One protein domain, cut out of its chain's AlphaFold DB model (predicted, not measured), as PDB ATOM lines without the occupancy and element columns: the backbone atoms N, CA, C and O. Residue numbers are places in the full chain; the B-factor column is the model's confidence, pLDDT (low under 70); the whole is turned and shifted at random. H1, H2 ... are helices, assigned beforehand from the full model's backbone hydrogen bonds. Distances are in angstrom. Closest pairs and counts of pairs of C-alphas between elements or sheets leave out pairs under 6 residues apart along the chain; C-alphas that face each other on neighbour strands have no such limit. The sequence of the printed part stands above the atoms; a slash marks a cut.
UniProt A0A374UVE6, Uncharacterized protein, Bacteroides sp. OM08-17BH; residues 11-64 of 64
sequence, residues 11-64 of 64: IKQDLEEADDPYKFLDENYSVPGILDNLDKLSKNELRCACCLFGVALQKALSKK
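AT A GLANCE: This is residues 11 to 64 of the 64 residues of an uncharacterized protein of Bacteroides sp. OM08-17BH (UniProt A0A374UVE6). One long helix, H4, makes the length of this domain, and three short helices lie along it: H1 side by side with it, H2 slanting across its later half, and H3 near its earlier half but not clearly touching it. The centres of H1, H2 and H4 make a triangle, while H2 and H3 follow one another back along H4 before the chain turns through residues 37 to 42 into H4. The printed part has 54 residues with four named helices, in the order H1, H2, H3, H4, and no named strand; the class is all helix. The whole is compact, with a radius of gyration of the C-alphas of 11.3 A, yet elongated in outline, spanning 34 by 18 by 18 A.

IN THESE COORDINATES: Find C-alpha 11 at (95.388, 65.766, 100.694); here H1 begins, and it takes residues 11 to 17, 10.1 A from first to last C-alpha. After a tight link, look for H2 at residues 21 to 28, which is 10.3 A long. Another tight link leads to H3, residues 31 to 36, 8.6 A long. A short link of 6 residues then brings you to C-alpha 43 at (90.244, 81.322, 103.815), where H4 begins; it runs 28.4 A through residues 43 to 62 to C-alpha 62 at (115.324, 68.688, 99.540).

HOW THE PARTS SIT: Start from H1, which touches residues 51 to 56 of H4 alone, at a shallow tilt of 11 degrees, the same way; the closest C-alphas are those of Lys 12 and Leu 52, 6.1 A apart. H1 and H2 only just touch, with 3 pairs of C-alphas within 8 A, and only at the corner by their link, where the closest C-alphas, of Leu 15 and Pro 21, are 5.6 A apart. H2 touches residues 55 to 59 of H4 alone, its closest C-alphas being those of Pro 21 and Ala 56, 5.2 A apart. These two run opposite ways at a steep tilt of 37 degrees, only just past shallow. H3 is close to H4 but not clearly touching it: the closest C-alphas, of Ile 34 and Ala 49, are 7.8 A apart. H1 and H3 are apart. Along the backbones of H1, H2, H3 and H4, every O i to N i+4 pair is within hydrogen-bond range.

THE WHOLE: The two C-alphas farthest apart are those of Lys 40 and Lys 64, at 35.5 A. The printed part has no cut and no long link, and it ends at residue 64, the chain's last residue. The mean pLDDT of the printed part is 83.6; look at residues 63 to 64 for the model's low confidence, under 70.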
ATOM      1  N   ILE A  11      94.434  66.015 101.784       81.69
ATOM      2  CA  ILE A  11      95.388  65.766 100.694       81.69
ATOM      3  C   ILE A  11      96.851  66.098 101.022       81.69
ATOM      4  O   ILE A  11      97.739  65.806 100.225       81.69
ATOM      5  N   LYS A  12      97.140  66.725 102.173       83.06
ATOM      6  CA  LYS A  12      98.521  67.042 102.556       83.06
ATOM      7  C   LYS A  12      99.329  65.769 102.810       83.06
ATOM      8  O   LYS A  12     100.467  65.695 102.363       83.06
ATOM      9  N   GLN A  13      98.755  64.805 103.526       83.31
ATOM     10  CA  GLN A  13      99.464  63.577 103.882       83.31
ATOM     11  C   GLN A  13      99.782  62.754 102.629       83.31
ATOM     12  O   GLN A  13     100.924  62.353 102.437       83.31
ATOM     13  N   ASP A  14      98.810  62.628 101.724       85.88
ATOM     14  CA  ASP A  14      98.999  61.956 100.436       85.88
ATOM     15  C   ASP A  14     100.107  62.633  99.604       85.88
ATOM     16  O   ASP A  14     100.959  61.967  99.017       85.88
ATOM     17  N   LEU A  15     100.168  63.969  99.615       86.81
ATOM     18  CA  LEU A  15     101.237  64.732  98.963       86.81
ATOM     19  C   LEU A  15     102.615  64.516  99.626       86.81
ATOM     20  O   LEU A  15     103.646  64.461  98.943       86.81
ATOM     21  N   GLU A  16     102.662  64.406 100.955       85.50
ATOM     22  CA  GLU A  16     103.879  64.098 101.721       85.50
ATOM     23  C   GLU A  16     104.383  62.671 101.464       85.50
ATOM     24  O   GLU A  16     105.595  62.454 101.494       85.50
ATOM     25  N   GLU A  17     103.516  61.732 101.091       86.38
ATOM     26  CA  GLU A  17     103.897  60.363 100.715       86.38
ATOM     27  C   GLU A  17     104.147  60.186  99.209       86.38
ATOM     28  O   GLU A  17     104.873  59.279  98.814       86.38
ATOM     29  N   ALA A  18     103.650  61.090  98.360       87.19
ATOM     30  CA  ALA A  18     103.835  61.006  96.911       87.19
ATOM     31  C   ALA A  18     105.317  61.052  96.470       87.19
ATOM     32  O   ALA A  18     106.079  61.938  96.880       87.19
ATOM     33  N   ASP A  19     105.707  60.155  95.558       84.69
ATOM     34  CA  ASP A  19     107.050  60.113  94.950       84.69
ATOM     35  C   ASP A  19     107.398  61.399  94.178       84.69
ATOM     36  O   ASP A  19     108.526  61.918  94.247       84.69
ATOM     37  N   ASP A  20     106.402  61.924  93.459       87.25
ATOM     38  CA  ASP A  20     106.448  63.195  92.747       87.25
ATOM     39  C   ASP A  20     105.305  64.111  93.221       87.25
ATOM     40  O   ASP A  20     104.152  63.941  92.808       87.25
ATOM     41  N   PRO A  21     105.605  65.099  94.081       86.88
ATOM     42  CA  PRO A  21     104.590  65.999  94.608       86.88
ATOM     43  C   PRO A  21     103.991  66.917  93.536       86.88
ATOM     44  O   PRO A  21     102.838  67.314  93.667       86.88
ATOM     45  N   TYR A  22     104.722  67.250  92.468       86.31
ATOM     46  CA  TYR A  22     104.179  68.098  91.403       86.31
ATOM     47  C   TYR A  22     103.174  67.334  90.554       86.31
ATOM     48  O   TYR A  22     102.099  67.856  90.271       86.31
ATOM     49  N   LYS A  23     103.491  66.081  90.213       88.00
ATOM     50  CA  LYS A  23     102.565  65.204  89.492       88.00
ATOM     51  C   LYS A  23     101.307  64.913  90.313       88.00
ATOM     52  O   LYS A  23     100.206  64.992  89.782       88.00
ATOM     53  N   PHE A  24     101.460  64.644  91.612       88.69
ATOM     54  CA  PHE A  24     100.314  64.441  92.501       88.69
ATOM     55  C   PHE A  24      99.393  65.665  92.528       88.69
ATOM     56  O   PHE A  24      98.175  65.506  92.462       88.69
ATOM     57  N   LEU A  25      99.966  66.873  92.624       86.81
ATOM     58  CA  LEU A  25      99.184  68.103  92.568       86.81
ATOM     59  C   LEU A  25      98.471  68.234  91.225       86.81
ATOM     60  O   LEU A  25      97.276  68.460  91.235       86.81
ATOM     61  N   ASP A  26      99.143  68.023  90.097       85.69
ATOM     62  CA  ASP A  26      98.508  68.127  88.775       85.69
ATOM     63  C   ASP A  26      97.300  67.179  88.616       85.69
ATOM     64  O   ASP A  26      96.252  67.578  88.106       85.69
ATOM     65  N   GLU A  27      97.405  65.951  89.137       86.88
ATOM     66  CA  GLU A  27      96.351  64.929  89.051       86.88
ATOM     67  C   GLU A  27      95.203  65.130  90.058       86.88
ATOM     68  O   GLU A  27      94.044  64.882  89.727       86.88
ATOM     69  N   ASN A  28      95.502  65.564  91.289       84.44
ATOM     70  CA  ASN A  28      94.534  65.574  92.401       84.44
ATOM     71  C   ASN A  28      94.100  66.979  92.834       84.44
ATOM     72  O   ASN A  28      93.122  67.139  93.566       84.44
ATOM     73  N   TYR A  29      94.830  68.007  92.417       80.75
ATOM     74  CA  TYR A  29      94.648  69.378  92.863       80.75
ATOM     75  C   TYR A  29      94.796  70.341  91.687       80.75
ATOM     76  O   TYR A  29      95.893  70.756  91.334       80.75
ATOM     77  N   SER A  30      93.676  70.741  91.082       81.06
ATOM     78  CA  SER A  30      93.701  71.605  89.898       81.06
ATOM     79  C   SER A  30      94.295  72.990  90.206       81.06
ATOM     80  O   SER A  30      93.582  73.931  90.557       81.06
ATOM     81  N   VAL A  31      95.618  73.119  90.068       79.06
ATOM     82  CA  VAL A  31      96.371  74.358  90.305       79.06
ATOM     83  C   VAL A  31      95.831  75.507  89.451       79.06
ATOM     84  O   VAL A  31      95.594  76.573  90.020       79.06
ATOM     85  N   PRO A  32      95.549  75.328  88.142       80.75
ATOM     86  CA  PRO A  32      94.933  76.382  87.341       80.75
ATOM     87  C   PRO A  32      93.564  76.796  87.891       80.75
ATOM     88  O   PRO A  32      93.329  77.977  88.111       80.75
ATOM     89  N   GLY A  33      92.707  75.829  88.240       82.00
ATOM     90  CA  GLY A  33      91.377  76.110  88.788       82.00
ATOM     91  C   GLY A  33      91.404  76.868  90.120       82.00
ATOM     92  O   GLY A  33      90.520  77.686  90.377       82.00
ATOM     93  N   ILE A  34      92.428  76.641  90.944       82.56
ATOM     94  CA  ILE A  34      92.682  77.395  92.180       82.56
ATOM     95  C   ILE A  34      93.130  78.818  91.859       82.56
ATOM     96  O   ILE A  34      92.582  79.754  92.433       82.56
ATOM     97  N   LEU A  35      94.087  78.984  90.938       81.81
ATOM     98  CA  LEU A  35      94.598  80.295  90.521       81.81
ATOM     99  C   LEU A  35      93.498  81.165  89.898       81.81
ATOM    100  O   LEU A  35      93.389  82.341  90.239       81.81
ATOM    101  N   ASP A  36      92.645  80.572  89.064       86.88
ATOM    102  CA  ASP A  36      91.521  81.242  88.400       86.88
ATOM    103  C   ASP A  36      90.383  81.631  89.357       86.88
ATOM    104  O   ASP A  36      89.554  82.476  89.020       86.88
ATOM    105  N   ASN A  37      90.311  81.019  90.544       85.81
ATOM    106  CA  ASN A  37      89.257  81.281  91.530       85.81
ATOM    107  C   ASN A  37      89.801  81.770  92.875       85.81
ATOM    108  O   ASN A  37      89.079  81.712  93.869       85.81
ATOM    109  N   LEU A  38      91.040  82.275  92.925       84.44
ATOM    110  CA  LEU A  38      91.681  82.752  94.157       84.44
ATOM    111  C   LEU A  38      90.803  83.724  94.963       84.44
ATOM    112  O   LEU A  38      90.845  83.701  96.191       84.44
ATOM    113  N   ASP A  39      89.999  84.551  94.292       86.44
ATOM    114  CA  ASP A  39      89.079  85.520  94.900       86.44
ATOM    115  C   ASP A  39      87.822  84.886  95.519       86.44
ATOM    116  O   ASP A  39      87.210  85.470  96.415       86.44
ATOM    117  N   LYS A  40      87.444  83.689  95.063       88.25
ATOM    118  CA  LYS A  40      86.250  82.951  95.503       88.25
ATOM    119  C   LYS A  40      86.566  81.874  96.529       88.25
ATOM    120  O   LYS A  40      85.648  81.366  97.171       88.25
ATOM    121  N   LEU A  41      87.840  81.513  96.674       83.88
ATOM    122  CA  LEU A  41      88.266  80.521  97.646       83.88
ATOM    123  C   LEU A  41      88.030  81.023  99.065       83.88
ATOM    124  O   LEU A  41      88.334  82.162  99.433       83.88
ATOM    125  N   SER A  42      87.532  80.128  99.906       87.00
ATOM    126  CA  SER A  42      87.465  80.389 101.332       87.00
ATOM    127  C   SER A  42      88.872  80.536 101.921       87.00
ATOM    128  O   SER A  42      89.859  79.990 101.424       87.00
ATOM    129  N   LYS A  43      88.977  81.220 103.067       83.94
ATOM    130  CA  LYS A  43      90.244  81.322 103.815       83.94
ATOM    131  C   LYS A  43      90.863  79.952 104.122       83.94
ATOM    132  O   LYS A  43      92.086  79.843 104.185       83.94
ATOM    133  N   ASN A  44      90.034  78.927 104.316       82.12
ATOM    134  CA  ASN A  44      90.503  77.567 104.562       82.12
ATOM    135  C   ASN A  44      91.092  76.945 103.297       82.12
ATOM    136  O   ASN A  44      92.198  76.420 103.360       82.12
ATOM    137  N   GLU A  45      90.420  77.063 102.152       84.12
ATOM    138  CA  GLU A  45      90.940  76.558 100.876       84.12
ATOM    139  C   GLU A  45      92.236  77.258 100.468       84.12
ATOM    140  O   GLU A  45      93.187  76.588 100.076       84.12
ATOM    141  N   LEU A  46      92.323  78.580 100.651       85.06
ATOM    142  CA  LEU A  46      93.558  79.341 100.431       85.06
ATOM    143  C   LEU A  46      94.687  78.863 101.343       85.06
ATOM    144  O   LEU A  46      95.815  78.657 100.897       85.06
ATOM    145  N   ARG A  47      94.393  78.639 102.630       85.00
ATOM    146  CA  ARG A  47      95.374  78.087 103.569       85.00
ATOM    147  C   ARG A  47      95.837  76.699 103.128       85.00
ATOM    148  O   ARG A  47      97.030  76.415 103.219       85.00
ATOM    149  N   CYS A  48      94.928  75.863 102.633       85.38
ATOM    150  CA  CYS A  48      95.254  74.543 102.108       85.38
ATOM    151  C   CYS A  48      96.130  74.621 100.858       85.38
ATOM    152  O   CYS A  48      97.168  73.965 100.830       85.38
ATOM    153  N   ALA A  49      95.787  75.480  99.896       85.44
ATOM    154  CA  ALA A  49      96.591  75.742  98.704       85.44
ATOM    155  C   ALA A  49      98.032  76.110  99.079       85.44
ATOM    156  O   ALA A  49      98.984  75.454  98.659       85.44
ATOM    157  N   CYS A  50      98.193  77.107  99.955       85.88
ATOM    158  CA  CYS A  50      99.504  77.556 100.423       85.88
ATOM    159  C   CYS A  50     100.310  76.433 101.086       85.88
ATOM    160  O   CYS A  50     101.517  76.334 100.873       85.88
ATOM    161  N   CYS A  51      99.664  75.578 101.880       87.75
ATOM    162  CA  CYS A  51     100.355  74.478 102.551       87.75
ATOM    163  C   CYS A  51     100.795  73.386 101.572       87.75
ATOM    164  O   CYS A  51     101.917  72.897 101.681       87.75
ATOM    165  N   LEU A  52      99.951  73.037 100.602       86.69
ATOM    166  CA  LEU A  52     100.268  72.042  99.576       86.69
ATOM    167  C   LEU A  52     101.435  72.502  98.696       86.69
ATOM    168  O   LEU A  52     102.401  71.762  98.513       86.69
ATOM    169  N   PHE A  53     101.411  73.758  98.238       87.31
ATOM    170  CA  PHE A  53     102.540  74.334  97.504       87.31
ATOM    171  C   PHE A  53     103.814  74.381  98.350       87.31
ATOM    172  O   PHE A  53     104.894  74.092  97.838       87.31
ATOM    173  N   GLY A  54     103.700  74.689  99.646       87.44
ATOM    174  CA  GLY A  54     104.823  74.658 100.581       87.44
ATOM    175  C   GLY A  54     105.480  73.278 100.679       87.44
ATOM    176  O   GLY A  54     106.699  73.182 100.566       87.44
ATOM    177  N   VAL A  55     104.687  72.211 100.819       85.75
ATOM    178  CA  VAL A  55     105.188  70.822 100.859       85.75
ATOM    179  C   VAL A  55     105.864  70.442  99.542       85.75
ATOM    180  O   VAL A  55     106.972  69.904  99.554       85.75
ATOM    181  N   ALA A  56     105.238  70.752  98.404       86.50
ATOM    182  CA  ALA A  56     105.812  70.457  97.094       86.50
ATOM    183  C   ALA A  56     107.151  71.184  96.879       86.50
ATOM    184  O   ALA A  56     108.131  70.560  96.467       86.50
ATOM    185  N   LEU A  57     107.225  72.470  97.239       86.81
ATOM    186  CA  LEU A  57     108.459  73.262  97.192       86.81
ATOM    187  C   LEU A  57     109.537  72.706  98.126       86.81
ATOM    188  O   LEU A  57     110.688  72.584  97.714       86.81
ATOM    189  N   GLN A  58     109.189  72.346  99.364       85.62
ATOM    190  CA  GLN A  58     110.140  71.751 100.306       85.62
ATOM    191  C   GLN A  58     110.720  70.445  99.765       85.62
ATOM    192  O   GLN A  58     111.939  70.310  99.707       85.62
ATOM    193  N   LYS A  59     109.878  69.523  99.285       83.00
ATOM    194  CA  LYS A  59     110.338  68.267  98.672       83.00
ATOM    195  C   LYS A  59     111.239  68.502  97.459       83.00
ATOM    196  O   LYS A  59     112.238  67.804  97.300       83.00
ATOM    197  N   ALA A  60     110.913  69.480  96.617       81.31
ATOM    198  CA  ALA A  60     111.727  69.822  95.455       81.31
ATOM    199  C   ALA A  60     113.102  70.381  95.843       81.31
ATOM    200  O   ALA A  60     114.107  70.037  95.224       81.31
ATOM    201  N   LEU A  61     113.156  71.214  96.885       81.31
ATOM    202  CA  LEU A  61     114.399  71.779  97.409       81.31
ATOM    203  C   LEU A  61     115.247  70.740  98.155       81.31
ATOM    204  O   LEU A  61     116.467  70.796  98.068       81.31
ATOM    205  N   SER A  62     114.626  69.783  98.849       74.50
ATOM    206  CA  SER A  62     115.324  68.688  99.540       74.50
ATOM    207  C   SER A  62     115.880  67.612  98.601       74.50
ATOM    208  O   SER A  62     116.739  66.843  99.019       74.50
ATOM    209  N   LYS A  63     115.421  67.541  97.343       60.12
ATOM    210  CA  LYS A  63     115.989  66.657  96.306       60.12
ATOM    211  C   LYS A  63     117.269  67.225  95.652       60.12
ATOM    212  O   LYS A  63     117.733  66.643  94.673       60.12
ATOM    213  N   LYS A  64     117.814  68.346  96.144       48.16
ATOM    214  CA  LYS A  64     118.959  69.063  95.559       48.16
ATOM    215  C   LYS A  64     120.249  68.893  96.355       48.16
ATOM    216  O   LYS A  64     120.169  68.880  97.602       48.16
TER     217      LYS A  64